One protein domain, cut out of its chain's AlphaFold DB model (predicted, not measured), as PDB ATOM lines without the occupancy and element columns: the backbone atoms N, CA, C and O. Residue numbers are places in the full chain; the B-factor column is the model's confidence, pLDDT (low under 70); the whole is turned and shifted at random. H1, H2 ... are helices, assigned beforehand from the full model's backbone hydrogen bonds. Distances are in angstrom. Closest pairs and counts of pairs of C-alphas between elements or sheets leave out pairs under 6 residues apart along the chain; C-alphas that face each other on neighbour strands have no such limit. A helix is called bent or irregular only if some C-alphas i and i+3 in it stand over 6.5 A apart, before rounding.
ATOM      1  N   MET A   7      -5.093  11.047  27.098       67.62
ATOM      2  CA  MET A   7      -3.976  11.903  27.497       67.62
ATOM      3  C   MET A   7      -3.701  13.042  26.502       67.62
ATOM      4  O   MET A   7      -3.417  14.159  26.921       67.62
ATOM      5  N   GLU A   8      -3.832  12.804  25.196       72.00
ATOM      6  CA  GLU A   8      -3.641  13.835  24.167       72.00
ATOM      7  C   GLU A   8      -4.755  14.886  24.208       72.00
ATOM      8  O   GLU A   8      -4.478  16.079  24.094       72.00
ATOM      9  N   ASN A   9      -6.003  14.470  24.448       69.44
ATOM     10  CA  ASN A   9      -7.112  15.409  24.638       69.44
ATOM     11  C   ASN A   9      -6.922  16.260  25.904       69.44
ATOM     12  O   ASN A   9      -7.219  17.453  25.884       69.44
ATOM     13  N   THR A  10      -6.391  15.681  26.987       70.75
ATOM     14  CA  THR A  10      -6.057  16.436  28.205       70.75
ATOM     15  C   THR A  10      -4.949  17.453  27.947       70.75
ATOM     16  O   THR A  10      -5.089  18.610  28.333       70.75
ATOM     17  N   VAL A  11      -3.873  17.061  27.260       75.75
ATOM     18  CA  VAL A  11      -2.767  17.973  26.928       75.75
ATOM     19  C   VAL A  11      -3.237  19.100  26.009       75.75
ATOM     20  O   VAL A  11      -2.940  20.261  26.282       75.75
ATOM     21  N   LEU A  12      -4.030  18.796  24.977       79.56
ATOM     22  CA  LEU A  12      -4.630  19.810  24.104       79.56
ATOM     23  C   LEU A  12      -5.528  20.776  24.882       79.56
ATOM     24  O   LEU A  12      -5.455  21.982  24.655       79.56
ATOM     25  N   GLY A  13      -6.329  20.268  25.822       74.19
ATOM     26  CA  GLY A  13      -7.165  21.089  26.696       74.19
ATOM     27  C   GLY A  13      -6.348  22.026  27.587       74.19
ATOM     28  O   GLY A  13      -6.670  23.207  27.693       74.19
ATOM     29  N   ILE A  14      -5.249  21.535  28.166       74.56
ATOM     30  CA  ILE A  14      -4.335  22.352  28.975       74.56
ATOM     31  C   ILE A  14      -3.673  23.427  28.108       74.56
ATOM     32  O   ILE A  14      -3.698  24.599  28.469       74.56
ATOM     33  N   CYS A  15      -3.122  23.068  26.946       79.50
ATOM     34  CA  CYS A  15      -2.489  24.029  26.043       79.50
ATOM     35  C   CYS A  15      -3.471  25.104  25.559       79.50
ATOM     36  O   CYS A  15      -3.134  26.287  25.586       79.50
ATOM     37  N   ALA A  16      -4.686  24.715  25.166       83.00
ATOM     38  CA  ALA A  16      -5.733  25.655  24.776       83.00
ATOM     39  C   ALA A  16      -6.116  26.589  25.936       83.00
ATOM     40  O   ALA A  16      -6.187  27.802  25.743       83.00
ATOM     41  N   GLY A  17      -6.266  26.050  27.151       76.69
ATOM     42  CA  GLY A  17      -6.548  26.837  28.352       76.69
ATOM     43  C   GLY A  17      -5.435  27.829  28.696       76.69
ATOM     44  O   GLY A  17      -5.710  28.972  29.047       76.69
ATOM     45  N   LEU A  18      -4.166  27.451  28.533       81.12
ATOM     46  CA  LEU A  18      -3.034  28.357  28.760       81.12
ATOM     47  C   LEU A  18      -3.018  29.532  27.772       81.12
ATOM     48  O   LEU A  18      -2.739  30.663  28.173       81.12
ATOM     49  N   VAL A  19      -3.331  29.278  26.498       84.50
ATOM     50  CA  VAL A  19      -3.446  30.331  25.477       84.50
ATOM     51  C   VAL A  19      -4.599  31.276  25.811       84.50
ATOM     52  O   VAL A  19      -4.418  32.493  25.777       84.50
ATOM     53  N   GLU A  20      -5.751  30.732  26.206       84.75
ATOM     54  CA  GLU A  20      -6.912  31.521  26.622       84.75
ATOM     55  C   GLU A  20      -6.583  32.439  27.807       84.75
ATOM     56  O   GLU A  20      -6.850  33.640  27.749       84.75
ATOM     57  N   ILE A  21      -5.914  31.924  28.843       82.44
ATOM     58  CA  ILE A  21      -5.486  32.733  29.994       82.44
ATOM     59  C   ILE A  21      -4.505  33.821  29.567       82.44
ATOM     60  O   ILE A  21      -4.617  34.953  30.033       82.44
ATOM     61  N   GLY A  22      -3.560  33.511  28.676       82.25
ATOM     62  CA  GLY A  22      -2.617  34.494  28.139       82.25
ATOM     63  C   GLY A  22      -3.313  35.646  27.406       82.25
ATOM     64  O   GLY A  22      -2.876  36.794  27.492       82.25
ATOM     65  N   MET A  23      -4.427  35.371  26.728       85.06
ATOM     66  CA  MET A  23      -5.243  36.399  26.073       85.06
ATOM     67  C   MET A  23      -6.148  37.148  27.061       85.06
ATOM     68  O   MET A  23      -6.339  38.356  26.924       85.06
ATOM     69  N   ALA A  24      -6.687  36.460  28.070       84.94
ATOM     70  CA  ALA A  24      -7.617  37.023  29.050       84.94
ATOM     71  C   ALA A  24      -6.926  37.805  30.182       84.94
ATOM     72  O   ALA A  24      -7.549  38.650  30.824       84.94
ATOM     73  N   GLN A  25      -5.639  37.567  30.432       81.31
ATOM     74  CA  GLN A  25      -4.880  38.201  31.509       81.31
ATOM     75  C   GLN A  25      -4.970  39.739  31.573       81.31
ATOM     76  O   GLN A  25      -5.203  40.249  32.671       81.31
ATOM     77  N   PRO A  26      -4.836  40.513  30.476       80.44
ATOM     78  CA  PRO A  26      -4.984  41.969  30.539       80.44
ATOM     79  C   PRO A  26      -6.375  42.417  31.015       80.44
ATOM     80  O   PRO A  26      -6.487  43.405  31.744       80.44
ATOM     81  N   LEU A  27      -7.429  41.675  30.664       84.69
ATOM     82  CA  LEU A  27      -8.795  41.941  31.127       84.69
ATOM     83  C   LEU A  27      -8.960  41.600  32.613       84.69
ATOM     84  O   LEU A  27      -9.613  42.345  33.344       84.69
ATOM     85  N   LEU A  28      -8.338  40.513  33.078       79.81
ATOM     86  CA  LEU A  28      -8.324  40.145  34.497       79.81
ATOM     87  C   LEU A  28      -7.598  41.199  35.340       79.81
ATOM     88  O   LEU A  28      -8.122  41.626  36.367       79.81
ATOM     89  N   TYR A  29      -6.444  41.682  34.871       78.81
ATOM     90  CA  TYR A  29      -5.714  42.768  35.525       78.81
ATOM     91  C   TYR A  29      -6.555  44.045  35.594       78.81
ATOM     92  O   TYR A  29      -6.664  44.655  36.655       78.81
ATOM     93  N   TRP A  30      -7.203  44.427  34.486       81.88
ATOM     94  CA  TRP A  30      -8.112  45.575  34.460       81.88
ATOM     95  C   TRP A  30      -9.225  45.432  35.500       81.88
ATOM     96  O   TRP A  30      -9.454  46.344  36.295       81.88
ATOM     97  N   LYS A  31      -9.913  44.285  35.518       83.38
ATOM     98  CA  LYS A  31     -10.994  44.007  36.469       83.38
ATOM     99  C   LYS A  31     -10.501  44.138  37.912       83.38
ATOM    100  O   LYS A  31     -11.142  44.828  38.701       83.38
ATOM    101  N   ASN A  32      -9.358  43.538  38.234       78.06
ATOM    102  CA  ASN A  32      -8.787  43.572  39.580       78.06
ATOM    103  C   ASN A  32      -8.372  44.996  39.985       78.06
ATOM    104  O   ASN A  32      -8.693  45.431  41.091       78.06
ATOM    105  N   ALA A  33      -7.757  45.758  39.076       77.19
ATOM    106  CA  ALA A  33      -7.379  47.150  39.313       77.19
ATOM    107  C   ALA A  33      -8.600  48.041  39.595       77.19
ATOM    108  O   ALA A  33      -8.578  48.832  40.538       77.19
ATOM    109  N   VAL A  34      -9.692  47.870  38.841       84.81
ATOM    110  CA  VAL A  34     -10.955  48.592  39.076       84.81
ATOM    111  C   VAL A  34     -11.582  48.191  40.415       84.81
ATOM    112  O   VAL A  34     -11.995  49.066  41.176       84.81
ATOM    113  N   GLN A  35     -11.623  46.895  40.739       81.50
ATOM    114  CA  GLN A  35     -12.195  46.396  41.998       81.50
ATOM    115  C   GLN A  35     -11.429  46.886  43.235       81.50
ATOM    116  O   GLN A  35     -12.035  47.104  44.284       81.50
ATOM    117  N   GLN A  36     -10.121  47.103  43.110       77.31
ATOM    118  CA  GLN A  36      -9.246  47.534  44.204       77.31
ATOM    119  C   GLN A  36      -8.887  49.023  44.163       77.31
ATOM    120  O   GLN A  36      -8.134  49.491  45.015       77.31
ATOM    121  N   LYS A  37      -9.440  49.780  43.204       79.31
ATOM    122  CA  LYS A  37      -9.166  51.213  42.989       79.31
ATOM    123  C   LYS A  37      -7.671  51.529  42.796       79.31
ATOM    124  O   LYS A  37      -7.204  52.590  43.207       79.31
ATOM    125  N   LEU A  38      -6.926  50.616  42.175       76.31
ATOM    126  CA  LEU A  38      -5.513  50.811  41.846       76.31
ATOM    127  C   LEU A  38      -5.358  51.652  40.567       76.31
ATOM    128  O   LEU A  38      -6.221  51.592  39.684       76.31
ATOM    129  N   PRO A  39      -4.265  52.426  40.428       74.06
ATOM    130  CA  PRO A  39      -3.995  53.181  39.213       74.06
ATOM    131  C   PRO A  39      -3.803  52.227  38.032       74.06
ATOM    132  O   PRO A  39      -2.994  51.297  38.066       74.06
ATOM    133  N   TRP A  40      -4.568  52.461  36.972       71.69
ATOM    134  CA  TRP A  40      -4.485  51.657  35.763       71.69
ATOM    135  C   TRP A  40      -3.160  51.903  35.025       71.69
ATOM    136  O   TRP A  40      -2.728  53.042  34.855       71.69
ATOM    137  N   THR A  41      -2.521  50.824  34.569       74.25
ATOM    138  CA  THR A  41      -1.291  50.853  33.766       74.25
ATOM    139  C   THR A  41      -1.511  50.070  32.477       74.25
ATOM    140  O   THR A  41      -2.218  49.069  32.484       74.25
ATOM    141  N   ILE A  42      -0.904  50.513  31.374       74.44
ATOM    142  CA  ILE A  42      -0.906  49.813  30.071       74.44
ATOM    143  C   ILE A  42       0.382  49.004  29.884       74.44
ATOM    144  O   ILE A  42       0.518  48.240  28.933       74.44
ATOM    145  N   ASN A  43       1.363  49.167  30.772       80.56
ATOM    146  CA  ASN A  43       2.675  48.585  30.554       80.56
ATOM    147  C   ASN A  43       2.575  47.040  30.548       80.56
ATOM    148  O   ASN A  43       2.230  46.447  31.577       80.56
ATOM    149  N   PRO A  44       2.896  46.375  29.418       75.38
ATOM    150  CA  PRO A  44       2.671  44.942  29.237       75.38
ATOM    151  C   PRO A  44       3.442  44.101  30.257       75.38
ATOM    152  O   PRO A  44       2.996  43.021  30.631       75.38
ATOM    153  N   ARG A  45       4.559  44.621  30.780       76.19
ATOM    154  CA  ARG A  45       5.340  43.966  31.834       76.19
ATOM    155  C   ARG A  45       4.563  43.812  33.141       76.19
ATOM    156  O   ARG A  45       4.826  42.867  33.873       76.19
ATOM    157  N   TYR A  46       3.642  44.728  33.435       73.50
ATOM    158  CA  TYR A  46       2.784  44.668  34.619       73.50
ATOM    159  C   TYR A  46       1.503  43.878  34.338       73.50
ATOM    160  O   TYR A  46       1.113  43.072  35.173       73.50
ATOM    161  N   LEU A  47       0.923  44.017  33.138       75.00
ATOM    162  CA  LEU A  47      -0.250  43.238  32.704       75.00
ATOM    163  C   LEU A  47       0.022  41.731  32.702       75.00
ATOM    164  O   LEU A  47      -0.804  40.961  33.181       75.00
ATOM    165  N   TYR A  48       1.183  41.319  32.188       76.12
ATOM    166  CA  TYR A  48       1.568  39.909  32.097       76.12
ATOM    167  C   TYR A  48       2.254  39.372  33.364       76.12
ATOM    168  O   TYR A  48       2.562  38.179  33.465       76.12
ATOM    169  N   ARG A  49       2.451  40.215  34.384       71.25
ATOM    170  CA  ARG A  49       3.062  39.805  35.650       71.25
ATOM    171  C   ARG A  49       2.119  38.867  36.404       71.25
ATOM    172  O   ARG A  49       0.941  39.158  36.570       71.25
ATOM    173  N   GLY A  50       2.633  37.716  36.835       69.94
ATOM    174  CA  GLY A  50       1.820  36.690  37.496       69.94
ATOM    175  C   GLY A  50       1.029  35.776  36.549       69.94
ATOM    176  O   GLY A  50       0.240  34.973  37.043       69.94
ATOM    177  N   LEU A  51       1.268  35.827  35.225       77.56
ATOM    178  CA  LEU A  51       0.628  34.926  34.247       77.56
ATOM    179  C   LEU A  51       0.775  33.461  34.654       77.56
ATOM    180  O   LEU A  51      -0.198  32.723  34.671       77.56
ATOM    181  N   ALA A  52       1.994  33.055  35.010       73.69
ATOM    182  CA  ALA A  52       2.296  31.676  35.374       73.69
ATOM    183  C   ALA A  52       1.533  31.224  36.631       73.69
ATOM    184  O   ALA A  52       1.036  30.104  36.674       73.69
ATOM    185  N   ALA A  53       1.381  32.102  37.628       73.06
ATOM    186  CA  ALA A  53       0.601  31.801  38.828       73.06
ATOM    187  C   ALA A  53      -0.895  31.661  38.502       73.06
ATOM    188  O   ALA A  53      -1.542  30.723  38.963       73.06
ATOM    189  N   ASN A  54      -1.423  32.539  37.644       75.12
ATOM    190  CA  ASN A  54      -2.807  32.470  37.172       75.12
ATOM    191  C   ASN A  54      -3.065  31.214  36.319       75.12
ATOM    192  O   ASN A  54      -4.078  30.541  36.476       75.12
ATOM    193  N   ALA A  55      -2.108  30.860  35.463       78.00
ATOM    194  CA  ALA A  55      -2.124  29.657  34.643       78.00
ATOM    195  C   ALA A  55      -2.144  28.371  35.481       78.00
ATOM    196  O   ALA A  55      -2.946  27.475  35.219       78.00
ATOM    197  N   ILE A  56      -1.299  28.290  36.513       78.62
ATOM    198  CA  ILE A  56      -1.276  27.151  37.439       78.62
ATOM    199  C   ILE A  56      -2.598  27.058  38.198       78.62
ATOM    200  O   ILE A  56      -3.171  25.975  38.284       78.62
ATOM    201  N   ASN A  57      -3.110  28.181  38.702       76.50
ATOM    202  CA  ASN A  57      -4.381  28.209  39.417       76.50
ATOM    203  C   ASN A  57      -5.532  27.696  38.543       76.50
ATOM    204  O   ASN A  57      -6.221  26.752  38.930       76.50
ATOM    205  N   PHE A  58      -5.667  28.224  37.326       76.69
ATOM    206  CA  PHE A  58      -6.694  27.778  36.392       76.69
ATOM    207  C   PHE A  58      -6.538  26.302  36.022       76.69
ATOM    208  O   PHE A  58      -7.528  25.578  35.975       76.69
ATOM    209  N   SER A  59      -5.311  25.819  35.802       76.88
ATOM    210  CA  SER A  59      -5.066  24.405  35.504       76.88
ATOM    211  C   SER A  59      -5.481  23.494  36.663       76.88
ATOM    212  O   SER A  59      -6.040  22.423  36.425       76.88
ATOM    213  N   VAL A  60      -5.223  23.906  37.907       76.75
ATOM    214  CA  VAL A  60      -5.632  23.170  39.111       76.75
ATOM    215  C   VAL A  60      -7.154  23.191  39.262       76.75
ATOM    216  O   VAL A  60      -7.750  22.134  39.472       76.75
ATOM    217  N   LEU A  61      -7.797  24.350  39.079       78.06
ATOM    218  CA  LEU A  61      -9.258  24.478  39.081       78.06
ATOM    219  C   LEU A  61      -9.888  23.566  38.029       78.06
ATOM    220  O   LEU A  61     -10.801  22.805  38.341       78.06
ATOM    221  N   CYS A  62      -9.383  23.610  36.798       76.44
ATOM    222  CA  CYS A  62      -9.926  22.847  35.682       76.44
ATOM    223  C   CYS A  62      -9.779  21.341  35.939       76.44
ATOM    224  O   CYS A  62     -10.733  20.584  35.764       76.44
ATOM    225  N   GLY A  63      -8.620  20.913  36.452       73.50
ATOM    226  CA  GLY A  63      -8.377  19.527  36.848       73.50
ATOM    227  C   GLY A  63      -9.346  19.035  37.926       73.50
ATOM    228  O   GLY A  63      -9.957  17.980  37.763       73.50
ATOM    229  N   ILE A  64      -9.540  19.810  38.997       77.88
ATOM    230  CA  ILE A  64     -10.458  19.455  40.090       77.88
ATOM    231  C   ILE A  64     -11.912  19.461  39.614       77.88
ATOM    232  O   ILE A  64     -12.665  18.559  39.969       77.88
ATOM    233  N   GLN A  65     -12.309  20.435  38.793       77.94
ATOM    234  CA  GLN A  65     -13.655  20.519  38.229       77.94
ATOM    235  C   GLN A  65     -13.960  19.301  37.353       77.94
ATOM    236  O   GLN A  65     -14.978  18.643  37.557       77.94
ATOM    237  N   PHE A  66     -13.078  18.966  36.405       78.31
ATOM    238  CA  PHE A  66     -13.272  17.815  35.522       78.31
ATOM    239  C   PHE A  66     -13.241  16.494  36.286       78.31
ATOM    240  O   PHE A  66     -14.066  15.616  36.026       78.31
ATOM    241  N   PHE A  67     -12.341  16.361  37.261       76.06
ATOM    242  CA  PHE A  67     -12.284  15.182  38.115       76.06
ATOM    243  C   PHE A  67     -13.541  15.052  38.984       76.06
ATOM    244  O   PHE A  67     -14.185  14.007  38.984       76.06
ATOM    245  N   GLY A  68     -13.940  16.121  39.676       75.81
ATOM    246  CA  GLY A  68     -15.112  16.154  40.548       75.81
ATOM    247  C   GLY A  68     -16.412  15.901  39.789       75.81
ATOM    248  O   GLY A  68     -17.200  15.047  40.194       75.81
ATOM    249  N   THR A  69     -16.613  16.566  38.650       74.06
ATOM    250  CA  THR A  69     -17.763  16.312  37.771       74.06
ATOM    251  C   THR A  69     -17.743  14.881  37.236       74.06
ATOM    252  O   THR A  69     -18.785  14.232  37.253       74.06
ATOM    253  N   GLY A  70     -16.583  14.346  36.840       71.56
ATOM    254  CA  GLY A  70     -16.448  12.959  36.387       71.56
ATOM    255  C   GLY A  70     -16.813  11.938  37.467       71.56
ATOM    256  O   GLY A  70     -17.571  11.008  37.202       71.56
ATOM    257  N   VAL A  71     -16.348  12.137  38.702       75.75
ATOM    258  CA  VAL A  71     -16.679  11.275  39.847       75.75
ATOM    259  C   VAL A  71     -18.170  11.346  40.176       75.75
ATOM    260  O   VAL A  71     -18.803  10.306  40.342       75.75
ATOM    261  N   ILE A  72     -18.765  12.541  40.209       73.25
ATOM    262  CA  ILE A  72     -20.205  12.703  40.466       73.25
ATOM    263  C   ILE A  72     -21.036  12.074  39.348       73.25
ATOM    264  O   ILE A  72     -22.017  11.386  39.618       73.25
ATOM    265  N   GLN A  73     -20.623  12.246  38.097       68.56
ATOM    266  CA  GLN A  73     -21.272  11.628  36.950       68.56
ATOM    267  C   GLN A  73     -21.217  10.093  37.027       68.56
ATOM    268  O   GLN A  73     -22.223   9.438  36.763       68.56
ATOM    269  N   GLN A  74     -20.091   9.511  37.463       70.06
ATOM    270  CA  GLN A  74     -19.991   8.067  37.705       70.06
ATOM    271  C   GLN A  74     -20.838   7.589  38.891       70.06
ATOM    272  O   GLN A  74     -21.370   6.480  38.842       70.06
ATOM    273  N   MET A  75     -21.003   8.409  39.932       71.06
ATOM    274  CA  MET A  75     -21.890   8.095  41.058       71.06
ATOM    275  C   MET A  75     -23.373   8.127  40.667       71.06
ATOM    276  O   MET A  75     -24.138   7.314  41.175       71.06
ATOM    277  N   ILE A  76     -23.778   9.032  39.768       66.06
ATOM    278  CA  ILE A  76     -25.177   9.180  39.330       66.06
ATOM    279  C   ILE A  76     -25.585   8.073  38.348       66.06
ATOM    280  O   ILE A  76     -26.670   7.518  38.477       66.06
ATOM    281  N   VAL A  77     -24.730   7.733  37.377       66.00
ATOM    282  CA  VAL A  77     -25.066   6.758  36.316       66.00
ATOM    283  C   VAL A  77     -24.835   5.307  36.750       66.00
ATOM    284  O   VAL A  77     -25.470   4.395  36.219       66.00
ATOM    285  N   GLY A  78     -23.955   5.078  37.731       56.53
ATOM    286  CA  GLY A  78     -23.512   3.739  38.111       56.53
ATOM    287  C   GLY A  78     -22.593   3.111  37.054       56.53
ATOM    288  O   GLY A  78     -22.688   3.385  35.858       56.53
ATOM    289  N   LYS A  79     -21.670   2.243  37.490       54.94
ATOM    290  CA  LYS A  79     -20.659   1.600  36.622       54.94
ATOM    291  C   LYS A  79     -21.241   0.791  35.447       54.94
ATOM    292  O   LYS A  79     -20.519   0.544  34.489       54.94
ATOM    293  N   ASP A  80     -22.519   0.419  35.508       48.12
ATOM    294  CA  ASP A  80     -23.184  -0.516  34.588       48.12
ATOM    295  C   ASP A  80     -23.892   0.145  33.387       48.12
ATOM    296  O   ASP A  80     -24.467  -0.535  32.545       48.12
ATOM    297  N   SER A  81     -23.895   1.478  33.274       47.38
ATOM    298  CA  SER A  81     -24.623   2.193  32.206       47.38
ATOM    299  C   SER A  81     -23.798   3.294  31.537       47.38
ATOM    300  O   SER A  81     -24.317   4.349  31.181       47.38
ATOM    301  N   LEU A  82     -22.506   3.031  31.315       51.66
ATOM    302  CA  LEU A  82     -21.588   3.904  30.562       51.66
ATOM    303  C   LEU A  82     -22.039   4.199  29.113       51.66
ATOM    304  O   LEU A  82     -21.537   5.145  28.513       51.66
ATOM    305  N   ASP A  83     -23.000   3.438  28.578       49.00
ATOM    306  CA  ASP A  83     -23.552   3.603  27.223       49.00
ATOM    307  C   ASP A  83     -24.806   4.503  27.167       49.00
ATOM    308  O   ASP A  83     -25.271   4.893  26.094       49.00
ATOM    309  N   ARG A  84     -25.387   4.883  28.318       55.38
ATOM    310  CA  ARG A  84     -26.588   5.727  28.334       55.38
ATOM    311  C   ARG A  84     -26.196   7.199  28.224       55.38
ATOM    312  O   ARG A  84     -25.527   7.750  29.094       55.38
ATOM    313  N   ARG A  85     -26.665   7.868  27.165       54.41
ATOM    314  CA  ARG A  85     -26.600   9.334  27.031       54.41
ATOM    315  C   ARG A  85     -27.250   9.961  28.273       54.41
ATOM    316  O   ARG A  85     -28.453   9.786  28.461       54.41
ATOM    317  N   LEU A  86     -26.463  10.647  29.111       57.34
ATOM    318  CA  LEU A  86     -26.986  11.349  30.286       57.34
ATOM    319  C   LEU A  86     -28.122  12.286  29.877       57.34
ATOM    320  O   LEU A  86     -28.024  12.994  28.866       57.34
ATOM    321  N   THR A  87     -29.172  12.338  30.690       68.50
ATOM    322  CA  THR A  87     -30.210  13.347  30.513       68.50
ATOM    323  C   THR A  87     -29.620  14.729  30.819       68.50
ATOM    324  O   THR A  87     -28.702  14.873  31.637       68.50
ATOM    325  N   HIS A  88     -30.125  15.776  30.161       73.06
ATOM    326  CA  HIS A  88     -29.602  17.140  30.333       73.06
ATOM    327  C   HIS A  88     -29.583  17.575  31.809       73.06
ATOM    328  O   HIS A  88     -28.625  18.199  32.260       73.06
ATOM    329  N   THR A  89     -30.586  17.163  32.584       75.06
ATOM    330  CA  THR A  89     -30.711  17.450  34.018       75.06
ATOM    331  C   THR A  89     -29.613  16.799  34.865       75.06
ATOM    332  O   THR A  89     -29.089  17.436  35.774       75.06
ATOM    333  N   GLU A  90     -29.215  15.561  34.556       73.25
ATOM    334  CA  GLU A  90     -28.156  14.836  35.280       73.25
ATOM    335  C   GLU A  90     -26.784  15.440  34.990       73.25
ATOM    336  O   GLU A  90     -25.965  15.594  35.894       73.25
ATOM    337  N   THR A  91     -26.560  15.853  33.740       75.62
ATOM    338  CA  THR A  91     -25.328  16.545  33.341       75.62
ATOM    339  C   THR A  91     -25.202  17.869  34.089       75.62
ATOM    340  O   THR A  91     -24.145  18.165  34.645       75.62
ATOM    341  N   ILE A  92     -26.283  18.651  34.163       80.31
ATOM    342  CA  ILE A  92     -26.303  19.918  34.905       80.31
ATOM    343  C   ILE A  92     -26.058  19.670  36.399       80.31
ATOM    344  O   ILE A  92     -25.225  20.353  36.991       80.31
ATOM    345  N   ALA A  93     -26.707  18.669  37.001       79.38
ATOM    346  CA  ALA A  93     -26.524  18.334  38.414       79.38
ATOM    347  C   ALA A  93     -25.083  17.891  38.735       79.38
ATOM    348  O   ALA A  93     -24.498  18.361  39.712       79.38
ATOM    349  N   ALA A  94     -24.481  17.047  37.892       74.38
ATOM    350  CA  ALA A  94     -23.096  16.605  38.053       74.38
ATOM    351  C   ALA A  94     -22.094  17.757  37.885       74.38
ATOM    352  O   ALA A  94     -21.122  17.869  38.638       74.38
ATOM    353  N   SER A  95     -22.356  18.647  36.926       76.00
ATOM    354  CA  SER A  95     -21.551  19.848  36.687       76.00
ATOM    355  C   SER A  95     -21.620  20.802  37.876       76.00
ATOM    356  O   SER A  95     -20.593  21.292  38.340       76.00
ATOM    357  N   PHE A  96     -22.826  21.017  38.410       83.31
ATOM    358  CA  PHE A  96     -23.056  21.871  39.569       83.31
ATOM    359  C   PHE A  96     -22.371  21.316  40.819       83.31
ATOM    360  O   PHE A  96     -21.652  22.047  41.493       83.31
ATOM    361  N   GLY A  97     -22.512  20.016  41.093       80.94
ATOM    362  CA  GLY A  97     -21.825  19.375  42.214       80.94
ATOM    363  C   GLY A  97     -20.299  19.457  42.088       80.94
ATOM    364  O   GLY A  97     -19.624  19.785  43.061       80.94
ATOM    365  N   GLY A  98     -19.756  19.256  40.882       77.31
ATOM    366  CA  GLY A  98     -18.327  19.461  40.624       77.31
ATOM    367  C   GLY A  98     -17.897  20.910  40.859       77.31
ATOM    368  O   GLY A  98     -16.836  21.136  41.432       77.31
ATOM    369  N   GLY A  99     -18.758  21.871  40.502       78.00
ATOM    370  CA  GLY A  99     -18.582  23.309  40.736       78.00
ATOM    371  C   GLY A  99     -18.556  23.697  42.211       78.00
ATOM    372  O   GLY A  99     -17.757  24.530  42.625       78.00
ATOM    373  N   VAL A 100     -19.397  23.070  43.032       84.25
ATOM    374  CA  VAL A 100     -19.406  23.307  44.483       84.25
ATOM    375  C   VAL A 100     -18.123  22.775  45.126       84.25
ATOM    376  O   VAL A 100     -17.513  23.461  45.946       84.25
ATOM    377  N   ILE A 101     -17.685  21.575  44.731       80.06
ATOM    378  CA  ILE A 101     -16.451  20.964  45.247       80.06
ATOM    379  C   ILE A 101     -15.226  21.777  44.818       80.06
ATOM    380  O   ILE A 101     -14.360  22.075  45.644       80.06
ATOM    381  N   SER A 102     -15.157  22.167  43.544       75.69
ATOM    382  CA  SER A 102     -14.050  22.968  43.024       75.69
ATOM    383  C   SER A 102     -14.035  24.367  43.635       75.69
ATOM    384  O   SER A 102     -12.960  24.850  43.973       75.69
ATOM    385  N   GLY A 103     -15.195  24.984  43.876       76.56
ATOM    386  CA  GLY A 103     -15.312  26.304  44.495       76.56
ATOM    387  C   GLY A 103     -14.754  26.366  45.919       76.56
ATOM    388  O   GLY A 103     -14.105  27.348  46.275       76.56
ATOM    389  N   PHE A 104     -14.920  25.306  46.717       82.12
ATOM    390  CA  PHE A 104     -14.356  25.240  48.073       82.12
ATOM    391  C   PHE A 104     -12.823  25.213  48.087       82.12
ATOM    392  O   PHE A 104     -12.200  25.792  48.976       82.12
ATOM    393  N   ILE A 105     -12.215  24.549  47.103       76.88
ATOM    394  CA  ILE A 105     -10.756  24.433  46.995       76.88
ATOM    395  C   ILE A 105     -10.172  25.635  46.248       76.88
ATOM    396  O   ILE A 105      -9.108  26.138  46.604       76.88
ATOM    397  N   CYS A 106     -10.871  26.122  45.223       72.69
ATOM    398  CA  CYS A 106     -10.381  27.189  44.368       72.69
ATOM    399  C   CYS A 106     -10.610  28.584  44.946       72.69
ATOM    400  O   CYS A 106      -9.785  29.458  44.706       72.69
ATOM    401  N   GLY A 107     -11.656  28.802  45.746       77.25
ATOM    402  CA  GLY A 107     -11.899  30.082  46.418       77.25
ATOM    403  C   GLY A 107     -10.656  30.663  47.113       77.25
ATOM    404  O   GLY A 107     -10.268  31.788  46.797       77.25
ATOM    405  N   PRO A 108      -9.964  29.921  48.006       78.06
ATOM    406  CA  PRO A 108      -8.730  30.414  48.621       78.06
ATOM    407  C   PRO A 108      -7.565  30.533  47.626       78.06
ATOM    408  O   PRO A 108      -6.737  31.430  47.754       78.06
ATOM    409  N   LEU A 109      -7.501  29.657  46.622       73.56
ATOM    410  CA  LEU A 109      -6.441  29.637  45.613       73.56
ATOM    411  C   LEU A 109      -6.502  30.887  44.718       73.56
ATOM    412  O   LEU A 109      -5.478  31.530  44.485       73.56
ATOM    413  N   GLU A 110      -7.694  31.261  44.241       73.00
ATOM    414  CA  GLU A 110      -7.941  32.521  43.522       73.00
ATOM    415  C   GLU A 110      -7.573  33.729  44.382       73.00
ATOM    416  O   GLU A 110      -6.922  34.653  43.896       73.00
ATOM    417  N   LEU A 111      -7.921  33.706  45.671       77.56
ATOM    418  CA  LEU A 111      -7.589  34.775  46.614       77.56
ATOM    419  C   LEU A 111      -6.073  34.994  46.714       77.56
ATOM    420  O   LEU A 111      -5.612  36.134  46.650       77.56
ATOM    421  N   VAL A 112      -5.293  33.908  46.767       75.88
ATOM    422  CA  VAL A 112      -3.821  33.957  46.745       75.88
ATOM    423  C   VAL A 112      -3.298  34.547  45.436       75.88
ATOM    424  O   VAL A 112      -2.378  35.363  45.475       75.88
ATOM    425  N   VAL A 113      -3.875  34.195  44.284       71.44
ATOM    426  CA  VAL A 113      -3.467  34.767  42.986       71.44
ATOM    427  C   VAL A 113      -3.755  36.260  42.933       71.44
ATOM    428  O   VAL A 113      -2.892  37.034  42.517       71.44
ATOM    429  N   VAL A 114      -4.927  36.686  43.402       72.50
ATOM    430  CA  VAL A 114      -5.278  38.106  43.482       72.50
ATOM    431  C   VAL A 114      -4.300  38.827  44.403       72.50
ATOM    432  O   VAL A 114      -3.712  39.821  43.994       72.50
ATOM    433  N   GLN A 115      -4.030  38.308  45.601       72.62
ATOM    434  CA  GLN A 115      -3.058  38.911  46.518       72.62
ATOM    435  C   GLN A 115      -1.632  38.926  45.962       72.62
ATOM    436  O   GLN A 115      -0.915  39.895  46.195       72.62
ATOM    437  N   GLN A 116      -1.222  37.926  45.181       67.06
ATOM    438  CA  GLN A 116       0.058  37.948  44.467       67.06
ATOM    439  C   GLN A 116       0.095  39.016  43.371       67.06
ATOM    440  O   GLN A 116       1.143  39.625  43.163       67.06
ATOM    441  N   GLN A 117      -1.026  39.281  42.698       61.31
ATOM    442  CA  GLN A 117      -1.131  40.374  41.733       61.31
ATOM    443  C   GLN A 117      -1.096  41.747  42.419       61.31
ATOM    444  O   GLN A 117      -0.459  42.644  41.882       61.31
ATOM    445  N   VAL A 118      -1.691  41.903  43.611       61.91
ATOM    446  CA  VAL A 118      -1.658  43.162  44.388       61.91
ATOM    447  C   VAL A 118      -0.300  43.424  45.030       61.91
ATOM    448  O   VAL A 118       0.230  44.515  44.912       61.91
ATOM    449  N   CYS A 119       0.270  42.434  45.721       52.00
ATOM    450  CA  CYS A 119       1.487  42.586  46.526       52.00
ATOM    451  C   CYS A 119       2.757  42.784  45.672       52.00
ATOM    452  O   CYS A 119       3.804  43.171  46.177       52.00
ATOM    453  N   SER A 120       2.690  42.509  44.364       46.25
ATOM    454  CA  SER A 120       3.793  42.767  43.426       46.25
ATOM    455  C   SER A 120       3.737  44.147  42.748       46.25
ATOM    456  O   SER A 120       4.595  44.414  41.893       46.25
ATOM    457  N   ILE A 121       2.744  44.980  43.088       46.47
ATOM    458  CA  ILE A 121       2.576  46.383  42.661       46.47
ATOM    459  C   ILE A 121       3.083  47.292  43.779       46.47
ATOM    460  O   ILE A 121       3.838  48.229  43.437       46.47
TER     461      ILE A 121
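This is residues 7 to 121 of the 121 residues of an uncharacterized protein of Reticulomyxa filosa (UniProt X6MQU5). A long helical hairpin, made of H3 and the bent helix H4, runs the length of the domain, and the first arm of another bent helix, H1a, packs on the early part of H3 and splays away from it as an open V towards residue 7. Past the closed end of this V, H1 turns through its bend into H1b, which lies with the short H2 at that end of the hairpin, while the turn of the hairpin, residues 78 to 87, is at the opposite end. The printed part has 115 residues with four named helices, in the order H1, H2, H3, H4, and no named strand; the class is all helix. The whole is loose, with a radius of gyration of the C-alphas of 17.6 A, and its C-alphas span 56 by 28 by 20 A along their main axes, only just a rod.

The printed part opens with H1, residues 7 to 36, assigned as one helix by its hydrogen bonds but bent: C-alphas 23 and 26 are 7.1 A apart, where about 5 A is found in a regular helix. Its arm H1a, residues 7 to 23, begins with C-alpha 7 at (-3.976, 11.903, 27.497) and is 24.6 A long from first to last C-alpha. Its arm H1b, residues 26 to 36, measures 15.4 A. H2, residues 44 to 47, is a helix of four residues, 4.8 A long. H3, residues 51 to 77, measures 38.2 A, from C-alpha 51 at (0.628, 34.926, 34.247) to C-alpha 77 at (-25.066, 6.758, 36.316). H4, residues 88 to 119, the longest helix by residues with 32, was also assigned as one helix by its hydrogen bonds but is bent: C-alphas 105 and 108 are 6.5 A apart. Its arm H4a, residues 88 to 105, measures 26.2 A. Its arm H4b, residues 108 to 119, measures 16.0 A and ends with C-alpha 119 at (1.487, 42.586, 46.526).

H3 has its centre nearest to the mean of the C-alphas, at 7.6 A, and touches H1a, H4a and H4b. H3 and H4a form a helical hairpin and touch with 30 pairs of C-alphas within 8 A, the closest being those of Thr 69 and Gly 98 at 4.3 A; they run opposite ways at a steep tilt of 45 degrees. Beyond the bend, whose arms stand at a steep tilt of 52 degrees, H4b touches H3 with residues 109 to 113 alone, and H3 touches H4b with residues 53 to 57 alone. The closest C-alphas there are those of Asn 54 and Val 113, 6.3 A apart, and the two run opposite ways at a shallow tilt of 10 degrees. H1a touches residues 51 to 59 of H3 alone, the closest C-alphas being those of Leu 18 and Ala 55 at 6.1 A, opposite ways at a steep tilt of 44 degrees. The helix packing is only just mostly crossed, with 1 of these 3 touching pairs at a shallow tilt. H1b stands at 59 degrees to H1a and is close to H4b but not clearly touching, about perpendicular at 84 degrees, with the C-alphas of Asn 32 and Val 114 closest at 7.6 A. H1b is also close to H2 but not clearly touching, the closest C-alphas being those of Pro 26 and Leu 47 at 5.4 A. H1a is apart from both H4a and H4b. Each O i to N i+4 pair is within hydrogen-bond range in H1a, H1b, H3 and H4b, against 13 of 14 in H4a, and H2 is too short for such a pair.

The two C-alphas farthest apart are those of Pro 39 and Asp 80, at 57.2 A. The printed part has no cut and ends at Ile 121, the chain's last residue. The link from H2 to H3 is tight, and those from H1 to H2 and from H3 to H4 are short. The mean pLDDT of the printed part is 73.6, and 22 residues are under 70, among them residues 76 to 87 and residues 116 to 121.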